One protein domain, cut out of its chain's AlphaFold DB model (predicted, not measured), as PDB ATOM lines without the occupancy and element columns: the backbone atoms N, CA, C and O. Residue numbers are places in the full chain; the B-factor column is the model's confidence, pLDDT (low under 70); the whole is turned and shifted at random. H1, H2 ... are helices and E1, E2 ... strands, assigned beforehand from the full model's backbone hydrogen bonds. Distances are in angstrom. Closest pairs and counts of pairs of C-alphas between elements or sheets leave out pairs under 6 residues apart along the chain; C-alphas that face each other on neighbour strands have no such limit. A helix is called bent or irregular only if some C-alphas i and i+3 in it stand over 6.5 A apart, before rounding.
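Overview. This is residues 155 to 285 of the 542 residues of the protein "TOPEUc domain-containing protein" of Aphanomyces astaci (UniProt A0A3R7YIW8). A hairpin of two helices, H1 and H2, forms one end of an open frame; H3 runs away from the end of H1, nearly at right angles to it, and H4 lies beyond as a free arm. From H4 a long stretch without named elements, residues 256 to 285, returns toward the hairpin, where residues 267 to 268 pair antiparallel with 281 to 282. The printed part has 131 residues, with one named strand and four named helices in the order E1, H1, H2, H3, H4 along the chain; the class is mostly helix, with 64 of the 67 residues in named elements held by helices and 3 by the strand. The whole is loose, with a radius of gyration of the C-alphas of 17.7 A and spans of 47 by 31 by 30 A.

Arrangement. Start at H2, residues 187 to 205, the longest helix; its residues 197 to 205 alone touch H1, residues 165 to 175. They form a helical hairpin, opposite ways at a shallow tilt of 7 degrees, the closest C-alphas being those of Gln 167 and Ser 204, 6.2 A apart. H3, residues 220 to 235, touches H1 only at their ends, with its residues 220 to 223 alone; look at the closest C-alphas, Ala 175 and Gln 223, 5.2 A apart. Their lines are about perpendicular, at 82 degrees. H4, residues 238 to 255, is apart from the other helices. E1, residues 159 to 161, is apart from the four helices and pairs with no named strand. Every O i to N i+4 pair is within hydrogen-bond range in H2 and H3, against 6 of 7 in H1 and 12 of 14 in H4.

Along the chain. Find C-alpha 159, where E1 begins, at (91.021, 79.392, 203.802). H2 runs 25.7 A from C-alpha 187 at (116.632, 87.891, 204.060), H3 22.2 A, and H4 24.7 A to C-alpha 255 at (95.808, 125.376, 199.719). H4 has a kink of 25 degrees near residue 245 and is only just irregular, with C-alphas 240 and 243 6.7 A apart.

Size, cuts and confidence. The C-alphas farthest apart, Asp 157 and Phe 257, are 52.4 A apart. The links H1 to H2 and H2 to H3 are long. The printed part has no cut; pLDDT is under 70 at residues 256 to 262.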
ATOM      1  N   LEU A 155      94.216  84.877 202.261       96.62
ATOM      2  CA  LEU A 155      94.139  83.432 202.477       96.62
ATOM      3  C   LEU A 155      94.957  83.069 203.720       96.62
ATOM      4  O   LEU A 155      96.138  83.395 203.796       96.62
ATOM      5  N   TYR A 156      94.350  82.376 204.679       96.62
ATOM      6  CA  TYR A 156      95.018  81.858 205.868       96.62
ATOM      7  C   TYR A 156      94.924  80.332 205.891       96.62
ATOM      8  O   TYR A 156      93.828  79.784 205.978       96.62
ATOM      9  N   ASP A 157      96.062  79.642 205.781       94.88
ATOM     10  CA  ASP A 157      96.110  78.169 205.667       94.88
ATOM     11  C   ASP A 157      95.255  77.646 204.481       94.88
ATOM     12  O   ASP A 157      94.606  76.606 204.546       94.88
ATOM     13  N   GLY A 158      95.196  78.431 203.396       93.75
ATOM     14  CA  GLY A 158      94.351  78.193 202.216       93.75
ATOM     15  C   GLY A 158      92.892  78.661 202.343       93.75
ATOM     16  O   GLY A 158      92.216  78.809 201.324       93.75
ATOM     17  N   VAL A 159      92.405  78.958 203.551       96.31
ATOM     18  CA  VAL A 159      91.021  79.392 203.802       96.31
ATOM     19  C   VAL A 159      90.892  80.915 203.632       96.31
ATOM     20  O   VAL A 159      91.678  81.649 204.228       96.31
ATOM     21  N   PRO A 160      89.920  81.437 202.860       96.50
ATOM     22  CA  PRO A 160      89.680  82.877 202.773       96.50
ATOM     23  C   PRO A 160      89.228  83.480 204.108       96.50
ATOM     24  O   PRO A 160      88.294  82.982 204.735       96.50
ATOM     25  N   VAL A 161      89.857  84.585 204.507       96.19
ATOM     26  CA  VAL A 161      89.522  85.369 205.699       96.19
ATOM     27  C   VAL A 161      89.218  86.803 205.278       96.19
ATOM     28  O   VAL A 161      90.078  87.502 204.737       96.19
ATOM     29  N   THR A 162      87.986  87.240 205.529       94.44
ATOM     30  CA  THR A 162      87.563  88.635 205.352       94.44
ATOM     31  C   THR A 162      88.130  89.491 206.480       94.44
ATOM     32  O   THR A 162      88.055  89.105 207.647       94.44
ATOM     33  N   LEU A 163      88.680  90.653 206.134       95.69
ATOM     34  CA  LEU A 163      89.223  91.634 207.073       95.69
ATOM     35  C   LEU A 163      88.255  92.814 207.245       95.69
ATOM     36  O   LEU A 163      87.429  93.077 206.370       95.69
ATOM     37  N   THR A 164      88.354  93.542 208.360       96.25
ATOM     38  CA  THR A 164      87.718  94.867 208.470       96.25
ATOM     39  C   THR A 164      88.459  95.890 207.592       96.25
ATOM     40  O   THR A 164      89.625  95.659 207.276       96.25
ATOM     41  N   PRO A 165      87.852  97.039 207.232       96.56
ATOM     42  CA  PRO A 165      88.517  98.098 206.461       96.56
ATOM     43  C   PRO A 165      89.919  98.491 206.960       96.56
ATOM     44  O   PRO A 165      90.851  98.559 206.168       96.56
ATOM     45  N   GLU A 166      90.089  98.686 208.272       94.69
ATOM     46  CA  GLU A 166      91.380  99.039 208.892       94.69
ATOM     47  C   GLU A 166      92.422  97.915 208.734       94.69
ATOM     48  O   GLU A 166      93.578  98.146 208.385       94.69
ATOM     49  N   GLN A 167      92.002  96.669 208.954       96.38
ATOM     50  CA  GLN A 167      92.867  95.497 208.826       96.38
ATOM     51  C   GLN A 167      93.231  95.233 207.357       96.38
ATOM     52  O   GLN A 167      94.353  94.819 207.063       96.38
ATOM     53  N   GLU A 168      92.298  95.481 206.436       97.75
ATOM     54  CA  GLU A 168      92.502  95.364 204.995       97.75
ATOM     55  C   GLU A 168      93.516  96.397 204.488       97.75
ATOM     56  O   GLU A 168      94.425  96.029 203.741       97.75
ATOM     57  N   GLU A 169      93.443  97.647 204.955       97.44
ATOM     58  CA  GLU A 169      94.430  98.689 204.654       97.44
ATOM     59  C   GLU A 169      95.846  98.256 205.080       97.44
ATOM     60  O   GLU A 169      96.782  98.260 204.272       97.44
ATOM     61  N   ILE A 170      95.995  97.786 206.324       97.62
ATOM     62  CA  ILE A 170      97.281  97.330 206.875       97.62
ATOM     63  C   ILE A 170      97.834  96.128 206.090       97.62
ATOM     64  O   ILE A 170      99.020  96.104 205.742       97.62
ATOM     65  N   ALA A 171      96.988  95.144 205.764       97.69
ATOM     66  CA  ALA A 171      97.364  94.003 204.929       97.69
ATOM     67  C   ALA A 171      97.797  94.442 203.517       97.69
ATOM     68  O   ALA A 171      98.769  93.917 202.967       97.69
ATOM     69  N   SER A 172      97.116  95.439 202.954       97.56
ATOM     70  CA  SER A 172      97.388  95.982 201.622       97.56
ATOM     71  C   SER A 172      98.712  96.737 201.550       97.56
ATOM     72  O   SER A 172      99.399  96.648 200.531       97.56
ATOM     73  N   PHE A 173      99.146  97.397 202.630       97.50
ATOM     74  CA  PHE A 173     100.489  97.982 202.683       97.50
ATOM     75  C   PHE A 173     101.595  96.931 202.568       97.50
ATOM     76  O   PHE A 173     102.583  97.173 201.876       97.50
ATOM     77  N   PHE A 174     101.443  95.771 203.218       97.44
ATOM     78  CA  PHE A 174     102.409  94.675 203.099       97.44
ATOM     79  C   PHE A 174     102.328  94.004 201.726       97.44
ATOM     80  O   PHE A 174     103.359  93.777 201.097       97.44
ATOM     81  N   ALA A 175     101.115  93.760 201.219       96.88
ATOM     82  CA  ALA A 175     100.903  93.213 199.882       96.88
ATOM     83  C   ALA A 175     101.564  94.085 198.792       96.88
ATOM     84  O   ALA A 175     102.247  93.560 197.915       96.88
ATOM     85  N   ALA A 176     101.444  95.412 198.884       95.75
ATOM     86  CA  ALA A 176     102.041  96.361 197.941       95.75
ATOM     87  C   ALA A 176     103.587  96.387 197.929       95.75
ATOM     88  O   ALA A 176     104.176  97.067 197.079       95.75
ATOM     89  N   MET A 177     104.266  95.702 198.856       94.94
ATOM     90  CA  MET A 177     105.726  95.718 198.931       94.94
ATOM     91  C   MET A 177     106.369  94.854 197.830       94.94
ATOM     92  O   MET A 177     106.065  93.667 197.723       94.94
ATOM     93  N   PRO A 178     107.312  95.403 197.037       92.06
ATOM     94  CA  PRO A 178     108.053  94.622 196.051       92.06
ATOM     95  C   PRO A 178     108.960  93.597 196.741       92.06
ATOM     96  O   PRO A 178     109.780  93.963 197.589       92.06
ATOM     97  N   ALA A 179     108.828  92.326 196.355       89.69
ATOM     98  CA  ALA A 179     109.571  91.206 196.936       89.69
ATOM     99  C   ALA A 179     111.094  91.311 196.719       89.69
ATOM    100  O   ALA A 179     111.866  90.924 197.587       89.69
ATOM    101  N   ASP A 180     111.522  91.888 195.595       91.44
ATOM    102  CA  ASP A 180     112.918  92.174 195.240       91.44
ATOM    103  C   ASP A 180     113.409  93.549 195.741       91.44
ATOM    104  O   ASP A 180     114.570  93.916 195.557       91.44
ATOM    105  N   GLY A 181     112.535  94.337 196.376       90.81
ATOM    106  CA  GLY A 181     112.847  95.698 196.804       90.81
ATOM    107  C   GLY A 181     113.686  95.783 198.086       90.81
ATOM    108  O   GLY A 181     113.852  94.794 198.798       90.81
ATOM    109  N   PRO A 182     114.150  96.990 198.474       90.19
ATOM    110  CA  PRO A 182     115.116  97.173 199.570       90.19
ATOM    111  C   PRO A 182     114.670  96.697 200.961       90.19
ATOM    112  O   PRO A 182     115.488  96.639 201.871       90.19
ATOM    113  N   GLN A 183     113.381  96.410 201.153       94.06
ATOM    114  CA  GLN A 183     112.835  95.903 202.412       94.06
ATOM    115  C   GLN A 183     112.772  94.369 202.441       94.06
ATOM    116  O   GLN A 183     113.156  93.778 203.447       94.06
ATOM    117  N   LEU A 184     112.322  93.730 201.352       93.75
ATOM    118  CA  LEU A 184     112.047  92.285 201.294       93.75
ATOM    119  C   LEU A 184     113.104  91.469 200.524       93.75
ATOM    120  O   LEU A 184     113.210  90.267 200.744       93.75
ATOM    121  N   GLY A 185     113.921  92.103 199.677       91.19
ATOM    122  CA  GLY A 185     114.891  91.414 198.817       91.19
ATOM    123  C   GLY A 185     116.134  90.873 199.536       91.19
ATOM    124  O   GLY A 185     116.826  90.013 198.995       91.19
ATOM    125  N   ASN A 186     116.429  91.340 200.754       91.56
ATOM    126  CA  ASN A 186     117.486  90.788 201.607       91.56
ATOM    127  C   ASN A 186     116.850  89.995 202.768       91.56
ATOM    128  O   ASN A 186     116.045  90.569 203.503       91.56
ATOM    129  N   PRO A 187     117.226  88.719 203.006       92.69
ATOM    130  CA  PRO A 187     116.632  87.891 204.060       92.69
ATOM    131  C   PRO A 187     116.645  88.506 205.466       92.69
ATOM    132  O   PRO A 187     115.686  88.325 206.215       92.69
ATOM    133  N   LYS A 188     117.692  89.259 205.835       91.88
ATOM    134  CA  LYS A 188     117.773  89.914 207.150       91.88
ATOM    135  C   LYS A 188     116.750  91.040 207.289       91.88
ATOM    136  O   LYS A 188     115.992  91.069 208.259       91.88
ATOM    137  N   THR A 189     116.716  91.964 206.325       92.56
ATOM    138  CA  THR A 189     115.767  93.087 206.348       92.56
ATOM    139  C   THR A 189     114.340  92.580 206.200       92.56
ATOM    140  O   THR A 189     113.463  93.062 206.907       92.56
ATOM    141  N   ALA A 190     114.122  91.550 205.377       95.25
ATOM    142  CA  ALA A 190     112.830  90.903 205.198       95.25
ATOM    143  C   ALA A 190     112.319  90.285 206.503       95.25
ATOM    144  O   ALA A 190     111.151  90.468 206.842       95.25
ATOM    145  N   ALA A 191     113.180  89.604 207.266       95.56
ATOM    146  CA  ALA A 191     112.818  89.031 208.560       95.56
ATOM    147  C   ALA A 191     112.414  90.113 209.578       95.56
ATOM    148  O   ALA A 191     111.385  89.965 210.239       95.56
ATOM    149  N   MET A 192     113.167  91.216 209.670       95.38
ATOM    150  CA  MET A 192     112.817  92.352 210.540       95.38
ATOM    151  C   MET A 192     111.518  93.036 210.094       95.38
ATOM    152  O   MET A 192     110.604  93.197 210.899       95.38
ATOM    153  N   PHE A 193     111.400  93.342 208.799       97.38
ATOM    154  CA  PHE A 193     110.230  93.987 208.204       97.38
ATOM    155  C   PHE A 193     108.954  93.174 208.435       97.38
ATOM    156  O   PHE A 193     107.961  93.691 208.939       97.38
ATOM    157  N   THR A 194     109.009  91.876 208.137       97.00
ATOM    158  CA  THR A 194     107.890  90.937 208.290       97.00
ATOM    159  C   THR A 194     107.508  90.747 209.761       97.00
ATOM    160  O   THR A 194     106.322  90.700 210.080       97.00
ATOM    161  N   LYS A 195     108.489  90.686 210.675       97.38
ATOM    162  CA  LYS A 195     108.255  90.595 212.127       97.38
ATOM    163  C   LYS A 195     107.518  91.826 212.658       97.38
ATOM    164  O   LYS A 195     106.535  91.668 213.380       97.38
ATOM    165  N   ASN A 196     107.989  93.023 212.316       97.81
ATOM    166  CA  ASN A 196     107.423  94.276 212.815       97.81
ATOM    167  C   ASN A 196     106.029  94.530 212.228       97.81
ATOM    168  O   ASN A 196     105.092  94.760 212.990       97.81
ATOM    169  N   PHE A 197     105.865  94.351 210.911       98.12
ATOM    170  CA  PHE A 197     104.554  94.378 210.257       98.12
ATOM    171  C   PHE A 197     103.565  93.440 210.953       98.12
ATOM    172  O   PHE A 197     102.455  93.845 211.294       98.12
ATOM    173  N   PHE A 198     103.961  92.185 211.197       97.75
ATOM    174  CA  PHE A 198     103.043  91.212 211.771       97.75
ATOM    175  C   PHE A 198     102.687  91.504 213.230       97.75
ATOM    176  O   PHE A 198     101.585  91.166 213.654       97.75
ATOM    177  N   ALA A 199     103.578  92.140 213.995       97.19
ATOM    178  CA  ALA A 199     103.275  92.577 215.353       97.19
ATOM    179  C   ALA A 199     102.138  93.616 215.362       97.19
ATOM    180  O   ALA A 199     101.156  93.432 216.085       97.19
ATOM    181  N   ASP A 200     102.228  94.641 214.509       97.25
ATOM    182  CA  ASP A 200     101.214  95.698 214.413       97.25
ATOM    183  C   ASP A 200      99.920  95.208 213.749       97.25
ATOM    184  O   ASP A 200      98.824  95.481 214.240       97.25
ATOM    185  N   PHE A 201     100.023  94.402 212.686       97.25
ATOM    186  CA  PHE A 201      98.858  93.783 212.051       97.25
ATOM    187  C   PHE A 201      98.098  92.905 213.052       97.25
ATOM    188  O   PHE A 201      96.891  93.054 213.216       97.25
ATOM    189  N   LYS A 202      98.798  92.062 213.823       95.88
ATOM    190  CA  LYS A 202      98.192  91.242 214.883       95.88
ATOM    191  C   LYS A 202      97.574  92.072 216.015       95.88
ATOM    192  O   LYS A 202      96.615  91.611 216.633       95.88
ATOM    193  N   ALA A 203      98.077  93.279 216.276       95.75
ATOM    194  CA  ALA A 203      97.454  94.202 217.220       95.75
ATOM    195  C   ALA A 203      96.099  94.726 216.699       95.75
ATOM    196  O   ALA A 203      95.128  94.683 217.453       95.75
ATOM    197  N   SER A 204      96.007  95.123 215.421       95.06
ATOM    198  CA  SER A 204      94.746  95.555 214.773       95.06
ATOM    199  C   SER A 204      93.747  94.398 214.562       95.06
ATOM    200  O   SER A 204      92.535  94.570 214.697       95.06
ATOM    201  N   LEU A 205      94.234  93.174 214.322       95.00
ATOM    202  CA  LEU A 205      93.401  91.961 214.259       95.00
ATOM    203  C   LEU A 205      92.756  91.595 215.612       95.00
ATOM    204  O   LEU A 205      91.665  91.024 215.654       95.00
ATOM    205  N   GLY A 206      93.425  91.903 216.725       93.12
ATOM    206  CA  GLY A 206      92.968  91.574 218.073       93.12
ATOM    207  C   GLY A 206      93.207  90.114 218.496       93.12
ATOM    208  O   GLY A 206      93.529  89.223 217.710       93.12
ATOM    209  N   LYS A 207      93.050  89.847 219.801       88.00
ATOM    210  CA  LYS A 207      93.494  88.589 220.446       88.00
ATOM    211  C   LYS A 207      92.783  87.322 219.950       88.00
ATOM    212  O   LYS A 207      93.378  86.247 219.989       88.00
ATOM    213  N   ASN A 208      91.533  87.446 219.508       89.38
ATOM    214  CA  ASN A 208      90.665  86.310 219.176       89.38
ATOM    215  C   ASN A 208      90.621  85.998 217.670       89.38
ATOM    216  O   ASN A 208      89.853  85.134 217.253       89.38
ATOM    217  N   HIS A 209      91.429  86.680 216.852       94.44
ATOM    218  CA  HIS A 209      91.420  86.490 215.406       94.44
ATOM    219  C   HIS A 209      91.981  85.120 214.977       94.44
ATOM    220  O   HIS A 209      92.813  84.511 215.662       94.44
ATOM    221  N   VAL A 210      91.535  84.631 213.814       94.38
ATOM    222  CA  VAL A 210      91.979  83.342 213.246       94.38
ATOM    223  C   VAL A 210      93.433  83.390 212.765       94.38
ATOM    224  O   VAL A 210      94.174  82.420 212.936       94.38
ATOM    225  N   ILE A 211      93.860  84.541 212.237       94.44
ATOM    226  CA  ILE A 211      95.233  84.792 211.788       94.44
ATOM    227  C   ILE A 211      96.164  84.908 213.003       94.44
ATOM    228  O   ILE A 211      96.058  85.851 213.787       94.44
ATOM    229  N   LYS A 212      97.091  83.951 213.158       93.56
ATOM    230  CA  LYS A 212      98.014  83.874 214.312       93.56
ATOM    231  C   LYS A 212      99.496  83.788 213.949       93.56
ATOM    232  O   LYS A 212     100.309  84.213 214.778       93.56
ATOM    233  N   ASP A 213      99.817  83.302 212.748       94.25
ATOM    234  CA  ASP A 213     101.165  83.186 212.169       94.25
ATOM    235  C   ASP A 213     101.192  83.763 210.739       94.25
ATOM    236  O   ASP A 213     100.369  83.399 209.898       94.25
ATOM    237  N   ILE A 214     102.155  84.639 210.449       94.94
ATOM    238  CA  ILE A 214     102.339  85.228 209.120       94.94
ATOM    239  C   ILE A 214     102.712  84.198 208.053       94.94
ATOM    240  O   ILE A 214     102.324  84.362 206.902       94.94
ATOM    241  N   LYS A 215     103.383  83.097 208.415       94.81
ATOM    242  CA  LYS A 215     103.766  82.041 207.458       94.81
ATOM    243  C   LYS A 215     102.568  81.321 206.838       94.81
ATOM    244  O   LYS A 215     102.706  80.707 205.787       94.81
ATOM    245  N   LYS A 216     101.405  81.388 207.494       96.12
ATOM    246  CA  LYS A 216     100.131  80.848 206.998       96.12
ATOM    247  C   LYS A 216      99.331  81.859 206.176       96.12
ATOM    248  O   LYS A 216      98.319  81.475 205.599       96.12
ATOM    249  N   CYS A 217      99.748  83.127 206.139       96.31
ATOM    250  CA  CYS A 217      99.087  84.181 205.378       96.31
ATOM    251  C   CYS A 217      99.611  84.202 203.939       96.31
ATOM    252  O   CYS A 217     100.812  84.323 203.713       96.31
ATOM    253  N   ASN A 218      98.704  84.161 202.970       96.06
ATOM    254  CA  ASN A 218      98.984  84.423 201.567       96.06
ATOM    255  C   ASN A 218      98.207  85.685 201.140       96.06
ATOM    256  O   ASN A 218      96.981  85.769 201.274       96.06
ATOM    257  N   PHE A 219      98.961  86.667 200.639       96.38
ATOM    258  CA  PHE A 219      98.485  87.983 200.211       96.38
ATOM    259  C   PHE A 219      98.376  88.121 198.679       96.38
ATOM    260  O   PHE A 219      97.971  89.178 198.203       96.38
ATOM    261  N   GLU A 220      98.704  87.087 197.893       95.38
ATOM    262  CA  GLU A 220      98.832  87.132 196.421       95.38
ATOM    263  C   GLU A 220      97.576  87.676 195.726       95.38
ATOM    264  O   GLU A 220      97.681  88.413 194.749       95.38
ATOM    265  N   LYS A 221      96.379  87.385 196.256       96.00
ATOM    266  CA  LYS A 221      95.113  87.936 195.736       96.00
ATOM    267  C   LYS A 221      95.038  89.460 195.857       96.00
ATOM    268  O   LYS A 221      94.614  90.124 194.914       96.00
ATOM    269  N   ILE A 222      95.476  90.010 196.991       96.88
ATOM    270  CA  ILE A 222      95.567  91.459 197.206       96.88
ATOM    271  C   ILE A 222      96.680  92.031 196.316       96.88
ATOM    272  O   ILE A 222      96.478  93.052 195.667       96.88
ATOM    273  N   GLN A 223      97.824  91.348 196.201       95.88
ATOM    274  CA  GLN A 223      98.927  91.777 195.328       95.88
ATOM    275  C   GLN A 223      98.509  91.891 193.859       95.88
ATOM    276  O   GLN A 223      98.804  92.902 193.223       95.88
ATOM    277  N   ALA A 224      97.797  90.887 193.335       96.19
ATOM    278  CA  ALA A 224      97.258  90.893 191.980       96.19
ATOM    279  C   ALA A 224      96.274  92.055 191.781       96.19
ATOM    280  O   ALA A 224      96.460  92.864 190.878       96.19
ATOM    281  N   HIS A 225      95.309  92.222 192.691       96.25
ATOM    282  CA  HIS A 225      94.346  93.320 192.630       96.25
ATOM    283  C   HIS A 225      95.014  94.711 192.651       96.25
ATOM    284  O   HIS A 225      94.678  95.582 191.849       96.25
ATOM    285  N   LEU A 226      96.009  94.923 193.520       95.19
ATOM    286  CA  LEU A 226      96.763  96.180 193.584       95.19
ATOM    287  C   LEU A 226      97.639  96.408 192.337       95.19
ATOM    288  O   LEU A 226      97.837  97.557 191.927       95.19
ATOM    289  N   ALA A 227      98.155  95.341 191.715       93.88
ATOM    290  CA  ALA A 227      98.864  95.420 190.441       93.88
ATOM    291  C   ALA A 227      97.916  95.809 189.293       93.88
ATOM    292  O   ALA A 227      98.229  96.745 188.555       93.88
ATOM    293  N   ASP A 228      96.738  95.187 189.210       94.56
ATOM    294  CA  ASP A 228      95.701  95.511 188.225       94.56
ATOM    295  C   ASP A 228      95.248  96.974 188.361       94.56
ATOM    296  O   ASP A 228      95.242  97.719 187.381       94.56
ATOM    297  N   LEU A 229      94.958  97.442 189.584       91.81
ATOM    298  CA  LEU A 229      94.611  98.846 189.848       91.81
ATOM    299  C   LEU A 229      95.716  99.819 189.408       91.81
ATOM    300  O   LEU A 229      95.434 100.884 188.844       91.81
ATOM    301  N   ARG A 230      96.986  99.474 189.656       91.12
ATOM    302  CA  ARG A 230      98.139 100.281 189.235       91.12
ATOM    303  C   ARG A 230      98.239 100.350 187.714       91.12
ATOM    304  O   ARG A 230      98.501 101.431 187.181       91.12
ATOM    305  N   ASP A 231      98.029  99.234 187.029       92.19
ATOM    306  CA  ASP A 231      98.214  99.138 185.586       92.19
ATOM    307  C   ASP A 231      97.020  99.774 184.837       92.19
ATOM    308  O   ASP A 231      97.238 100.603 183.954       92.19
ATOM    309  N   VAL A 232      95.780  99.614 185.322       91.06
ATOM    310  CA  VAL A 232      94.612 100.416 184.891       91.06
ATOM    311  C   VAL A 232      94.872 101.921 185.065       91.06
ATOM    312  O   VAL A 232      94.681 102.714 184.138       91.06
ATOM    313  N   LYS A 233      95.372 102.356 186.231       87.62
ATOM    314  CA  LYS A 233      95.691 103.775 186.491       87.62
ATOM    315  C   LYS A 233      96.799 104.307 185.574       87.62
ATOM    316  O   LYS A 233      96.780 105.479 185.178       87.62
ATOM    317  N   LYS A 234      97.765 103.462 185.218       89.31
ATOM    318  CA  LYS A 234      98.851 103.778 184.286       89.31
ATOM    319  C   LYS A 234      98.327 103.947 182.859       89.31
ATOM    320  O   LYS A 234      98.651 104.970 182.249       89.31
ATOM    321  N   ASP A 235      97.457 103.055 182.401       89.69
ATOM    322  CA  ASP A 235      97.002 102.986 181.008       89.69
ATOM    323  C   ASP A 235      95.849 103.948 180.671       89.69
ATOM    324  O   ASP A 235      95.654 104.276 179.500       89.69
ATOM    325  N   ARG A 236      95.171 104.514 181.683       88.75
ATOM    326  CA  ARG A 236      94.207 105.622 181.514       88.75
ATOM    327  C   ARG A 236      94.705 106.726 180.571       88.75
ATOM    328  O   ARG A 236      95.841 107.204 180.675       88.75
ATOM    329  N   THR A 237      93.812 107.186 179.710       88.56
ATOM    330  CA  THR A 237      94.023 108.237 178.710       88.56
ATOM    331  C   THR A 237      94.317 109.606 179.339       88.56
ATOM    332  O   THR A 237      94.196 109.814 180.553       88.56
ATOM    333  N   LYS A 238      94.731 110.586 178.523       85.69
ATOM    334  CA  LYS A 238      94.968 111.957 179.015       85.69
ATOM    335  C   LYS A 238      93.659 112.641 179.390       85.69
ATOM    336  O   LYS A 238      93.639 113.452 180.308       85.69
ATOM    337  N   GLU A 239      92.605 112.296 178.673       87.00
ATOM    338  CA  GLU A 239      91.250 112.803 178.773       87.00
ATOM    339  C   GLU A 239      90.630 112.361 180.107       87.00
ATOM    340  O   GLU A 239      90.155 113.199 180.868       87.00
ATOM    341  N   GLU A 240      90.772 111.082 180.475       85.62
ATOM    342  CA  GLU A 240      90.361 110.562 181.789       85.62
ATOM    343  C   GLU A 240      91.198 111.122 182.946       85.62
ATOM    344  O   GLU A 240      90.700 111.243 184.064       85.62
ATOM    345  N   LYS A 241      92.475 111.452 182.712       86.38
ATOM    346  CA  LYS A 241      93.378 112.055 183.717       86.38
ATOM    347  C   LYS A 241      93.210 113.575 183.849       86.38
ATOM    348  O   LYS A 241      93.666 114.155 184.834       86.38
ATOM    349  N   ALA A 242      92.566 114.234 182.885       85.88
ATOM    350  CA  ALA A 242      92.354 115.679 182.887       85.88
ATOM    351  C   ALA A 242      91.496 116.193 184.063       85.88
ATOM    352  O   ALA A 242      91.956 117.134 184.714       85.88
ATOM    353  N   PRO A 243      90.313 115.625 184.397       87.56
ATOM    354  CA  PRO A 243      89.492 116.132 185.501       87.56
ATOM    355  C   PRO A 243      90.177 115.976 186.866       87.56
ATOM    356  O   PRO A 243      90.160 116.913 187.658       87.56
ATOM    357  N   GLU A 244      90.858 114.853 187.121       83.31
ATOM    358  CA  GLU A 244      91.664 114.670 188.340       83.31
ATOM    359  C   GLU A 244      92.795 115.690 188.441       83.31
ATOM    360  O   GLU A 244      93.041 116.238 189.515       83.31
ATOM    361  N   LYS A 245      93.471 115.984 187.322       84.31
ATOM    362  CA  LYS A 245      94.505 117.018 187.296       84.31
ATOM    363  C   LYS A 245      93.920 118.399 187.585       84.31
ATOM    364  O   LYS A 245      94.527 119.135 188.347       84.31
ATOM    365  N   ILE A 246      92.763 118.743 187.016       85.81
ATOM    366  CA  ILE A 246      92.091 120.024 187.280       85.81
ATOM    367  C   ILE A 246      91.712 120.124 188.761       85.81
ATOM    368  O   ILE A 246      92.089 121.100 189.398       85.81
ATOM    369  N   LYS A 247      91.073 119.094 189.334       84.44
ATOM    370  CA  LYS A 247      90.732 119.050 190.764       84.44
ATOM    371  C   LYS A 247      91.976 119.213 191.648       84.44
ATOM    372  O   LYS A 247      91.978 120.052 192.541       84.44
ATOM    373  N   LYS A 248      93.061 118.492 191.346       81.62
ATOM    374  CA  LYS A 248      94.331 118.598 192.081       81.62
ATOM    375  C   LYS A 248      95.011 119.962 191.914       81.62
ATOM    376  O   LYS A 248      95.581 120.473 192.872       81.62
ATOM    377  N   ASP A 249      94.965 120.557 190.722       79.81
ATOM    378  CA  ASP A 249      95.497 121.900 190.459       79.81
ATOM    379  C   ASP A 249      94.646 122.980 191.175       79.81
ATOM    380  O   ASP A 249      95.189 123.994 191.611       79.81
ATOM    381  N   GLU A 250      93.333 122.771 191.345       81.81
ATOM    382  CA  GLU A 250      92.428 123.642 192.114       81.81
ATOM    383  C   GLU A 250      92.606 123.506 193.632       81.81
ATOM    384  O   GLU A 250      92.635 124.520 194.329       81.81
ATOM    385  N   GLU A 251      92.776 122.285 194.144       77.50
ATOM    386  CA  GLU A 251      93.159 122.017 195.536       77.50
ATOM    387  C   GLU A 251      94.525 122.643 195.842       77.50
ATOM    388  O   GLU A 251      94.654 123.413 196.792       77.50
ATOM    389  N   LEU A 252      95.525 122.426 194.980       75.25
ATOM    390  CA  LEU A 252      96.833 123.068 195.103       75.25
ATOM    391  C   LEU A 252      96.740 124.595 194.988       75.25
ATOM    392  O   LEU A 252      97.466 125.293 195.681       75.25
ATOM    393  N   TYR A 253      95.849 125.149 194.162       74.94
ATOM    394  CA  TYR A 253      95.653 126.599 194.111       74.94
ATOM    395  C   TYR A 253      94.977 127.146 195.378       74.94
ATOM    396  O   TYR A 253      95.330 128.228 195.836       74.94
ATOM    397  N   ARG A 254      94.017 126.415 195.959       75.75
ATOM    398  CA  ARG A 254      93.311 126.826 197.181       75.75
ATOM    399  C   ARG A 254      94.199 126.714 198.421       75.75
ATOM    400  O   ARG A 254      94.162 127.604 199.264       75.75
ATOM    401  N   HIS A 255      95.005 125.661 198.526       70.38
ATOM    402  CA  HIS A 255      95.808 125.376 199.719       70.38
ATOM    403  C   HIS A 255      97.288 125.771 199.577       70.38
ATOM    404  O   HIS A 255      97.950 125.959 200.584       70.38
ATOM    405  N   GLY A 256      97.789 125.989 198.357       61.69
ATOM    406  CA  GLY A 256      99.203 126.244 198.044       61.69
ATOM    407  C   GLY A 256      99.675 127.703 198.086       61.69
ATOM    408  O   GLY A 256     100.723 127.999 197.512       61.69
ATOM    409  N   PHE A 257      98.939 128.621 198.727       60.41
ATOM    410  CA  PHE A 257      99.432 129.988 198.996       60.41
ATOM    411  C   PHE A 257     100.683 129.961 199.889       60.41
ATOM    412  O   PHE A 257     101.645 130.685 199.642       60.41
ATOM    413  N   ALA A 258     100.701 129.029 200.840       60.12
ATOM    414  CA  ALA A 258     101.905 128.379 201.325       60.12
ATOM    415  C   ALA A 258     101.936 126.979 200.696       60.12
ATOM    416  O   ALA A 258     100.948 126.258 200.800       60.12
ATOM    417  N   ILE A 259     103.024 126.564 200.035       48.06
ATOM    418  CA  ILE A 259     103.139 125.161 199.601       48.06
ATOM    419  C   ILE A 259     103.398 124.325 200.852       48.06
ATOM    420  O   ILE A 259     104.531 124.212 201.308       48.06
ATOM    421  N   ILE A 260     102.304 123.807 201.395       51.41
ATOM    422  CA  ILE A 260     102.236 122.839 202.479       51.41
ATOM    423  C   ILE A 260     102.514 121.460 201.888       51.41
ATOM    424  O   ILE A 260     101.745 120.973 201.054       51.41
ATOM    425  N   ASP A 261     103.594 120.818 202.334       53.12
ATOM    426  CA  ASP A 261     103.701 119.368 202.209       53.12
ATOM    427  C   ASP A 261     102.546 118.745 203.008       53.12
ATOM    428  O   ASP A 261     102.366 119.028 204.194       53.12
ATOM    429  N   GLY A 262     101.714 117.953 202.329       64.56
ATOM    430  CA  GLY A 262     100.575 117.283 202.954       64.56
ATOM    431  C   GLY A 262     101.015 116.274 204.015       64.56
ATOM    432  O   GLY A 262     102.155 115.805 204.012       64.56
ATOM    433  N   ILE A 263     100.088 115.914 204.901       82.56
ATOM    434  CA  ILE A 263     100.302 114.884 205.922       82.56
ATOM    435  C   ILE A 263     100.765 113.579 205.249       82.56
ATOM    436  O   ILE A 263     100.182 113.145 204.251       82.56
ATOM    437  N   GLU A 264     101.822 112.951 205.785       85.69
ATOM    438  CA  GLU A 264     102.300 111.653 205.285       85.69
ATOM    439  C   GLU A 264     101.162 110.613 205.375       85.69
ATOM    440  O   GLU A 264     100.559 110.474 206.440       85.69
ATOM    441  N   PRO A 265     100.857 109.866 204.297       90.69
ATOM    442  CA  PRO A 265      99.844 108.820 204.357       90.69
ATOM    443  C   PRO A 265     100.269 107.662 205.274       90.69
ATOM    444  O   PRO A 265     101.475 107.415 205.424       90.69
ATOM    445  N   PRO A 266      99.298 106.921 205.843       94.88
ATOM    446  CA  PRO A 266      99.575 105.673 206.544       94.88
ATOM    447  C   PRO A 266     100.325 104.682 205.643       94.88
ATOM    448  O   PRO A 266     100.293 104.757 204.411       94.88
ATOM    449  N   GLY A 267     101.046 103.755 206.268       96.94
ATOM    450  CA  GLY A 267     101.861 102.777 205.551       96.94
ATOM    451  C   GLY A 267     102.809 102.025 206.473       96.94
ATOM    452  O   GLY A 267     102.769 102.176 207.687       96.94
ATOM    453  N   LEU A 268     103.727 101.240 205.913       97.50
ATOM    454  CA  LEU A 268     104.792 100.608 206.699       97.50
ATOM    455  C   LEU A 268     106.052 101.482 206.693       97.50
ATOM    456  O   LEU A 268     106.414 102.078 205.675       97.50
ATOM    457  N   PHE A 269     106.743 101.569 207.828       96.50
ATOM    458  CA  PHE A 269     107.982 102.323 207.967       96.50
ATOM    459  C   PHE A 269     109.101 101.657 207.166       96.50
ATOM    460  O   PHE A 269     109.526 100.536 207.445       96.50
ATOM    461  N   ARG A 270     109.604 102.358 206.150       94.81
ATOM    462  CA  ARG A 270     110.657 101.869 205.248       94.81
ATOM    463  C   ARG A 270     112.010 102.423 205.679       94.81
ATOM    464  O   ARG A 270     112.599 103.247 204.982       94.81
ATOM    465  N   GLY A 271     112.472 101.977 206.848       91.94
ATOM    466  CA  GLY A 271     113.817 102.274 207.339       91.94
ATOM    467  C   GLY A 271     114.882 101.839 206.325       91.94
ATOM    468  O   GLY A 271     114.702 100.842 205.617       91.94
ATOM    469  N   ARG A 272     115.967 102.614 206.219       90.44
ATOM    470  CA  ARG A 272     117.106 102.299 205.340       90.44
ATOM    471  C   ARG A 272     118.069 101.344 206.050       90.44
ATOM    472  O   ARG A 272     118.227 101.438 207.262       90.44
ATOM    473  N   GLY A 273     118.693 100.439 205.296       89.44
ATOM    474  CA  GLY A 273     119.585  99.414 205.847       89.44
ATOM    475  C   GLY A 273     118.898  98.462 206.835       89.44
ATOM    476  O   GLY A 273     117.699  98.199 206.740       89.44
ATOM    477  N   GLU A 274     119.669  97.952 207.795       91.56
ATOM    478  CA  GLU A 274     119.220  97.028 208.850       91.56
ATOM    479  C   GLU A 274     118.518  97.772 210.019       91.56
ATOM    480  O   GLU A 274     118.807  97.536 211.185       91.56
ATOM    481  N   HIS A 275     117.597  98.704 209.725       93.62
ATOM    482  CA  HIS A 275     116.928  99.537 210.741       93.62
ATOM    483  C   HIS A 275     115.942  98.729 211.621       93.62
ATOM    484  O   HIS A 275     114.984  98.167 211.077       93.62
ATOM    485  N   PRO A 276     116.063  98.757 212.967       94.06
ATOM    486  CA  PRO A 276     115.259  97.930 213.877       94.06
ATOM    487  C   PRO A 276     113.734  98.069 213.768       94.06
ATOM    488  O   PRO A 276     113.026  97.082 213.952       94.06
ATOM    489  N   LYS A 277     113.216  99.264 213.440       95.19
ATOM    490  CA  LYS A 277     111.775  99.547 213.266       95.19
ATOM    491  C   LYS A 277     111.250  99.325 211.838       95.19
ATOM    492  O   LYS A 277     110.089  99.615 211.557       95.19
ATOM    493  N   THR A 278     112.077  98.877 210.887       95.94
ATOM    494  CA  THR A 278     111.619  98.678 209.498       95.94
ATOM    495  C   THR A 278     110.431  97.708 209.476       95.94
ATOM    496  O   THR A 278     110.472  96.683 210.149       95.94
ATOM    497  N   GLY A 279     109.344  98.052 208.784       96.44
ATOM    498  CA  GLY A 279     108.083  97.298 208.772       96.44
ATOM    499  C   GLY A 279     107.036  97.697 209.819       96.44
ATOM    500  O   GLY A 279     105.892  97.283 209.669       96.44
ATOM    501  N   THR A 280     107.366  98.515 210.827       97.62
ATOM    502  CA  THR A 280     106.385  99.042 211.801       97.62
ATOM    503  C   THR A 280     105.320  99.904 211.112       97.62
ATOM    504  O   THR A 280     105.631 100.661 210.190       97.62
ATOM    505  N   LEU A 281     104.067  99.823 211.555       97.56
ATOM    506  CA  LEU A 281     102.949 100.595 211.013       97.56
ATOM    507  C   LEU A 281     103.093 102.093 211.340       97.56
ATOM    508  O   LEU A 281     103.017 102.505 212.499       97.56
ATOM    509  N   LYS A 282     103.225 102.922 210.301       96.44
ATOM    510  CA  LYS A 282     102.918 104.355 210.353       96.44
ATOM    511  C   LYS A 282     101.403 104.522 210.322       96.44
ATOM    512  O   LYS A 282     100.756 104.117 209.354       96.44
ATOM    513  N   LYS A 283     100.848 105.121 211.367       94.69
ATOM    514  CA  LYS A 283      99.412 105.386 211.486       94.69
ATOM    515  C   LYS A 283      99.011 106.603 210.657       94.69
ATOM    516  O   LYS A 283      99.838 107.467 210.367       94.69
ATOM    517  N   ALA A 284      97.734 106.668 210.290       94.12
ATOM    518  CA  ALA A 284      97.151 107.885 209.744       94.12
ATOM    519  C   ALA A 284      97.118 108.945 210.850       94.12
ATOM    520  O   ALA A 284      96.653 108.658 211.952       94.12
ATOM    521  N   VAL A 285      97.618 110.142 210.553       94.75
ATOM    522  CA  VAL A 285      97.606 111.273 211.490       94.75
ATOM    523  C   VAL A 285      96.225 111.915 211.458       94.75
ATOM    524  O   VAL A 285      95.731 112.250 210.379       94.75
TER     525      VAL A 285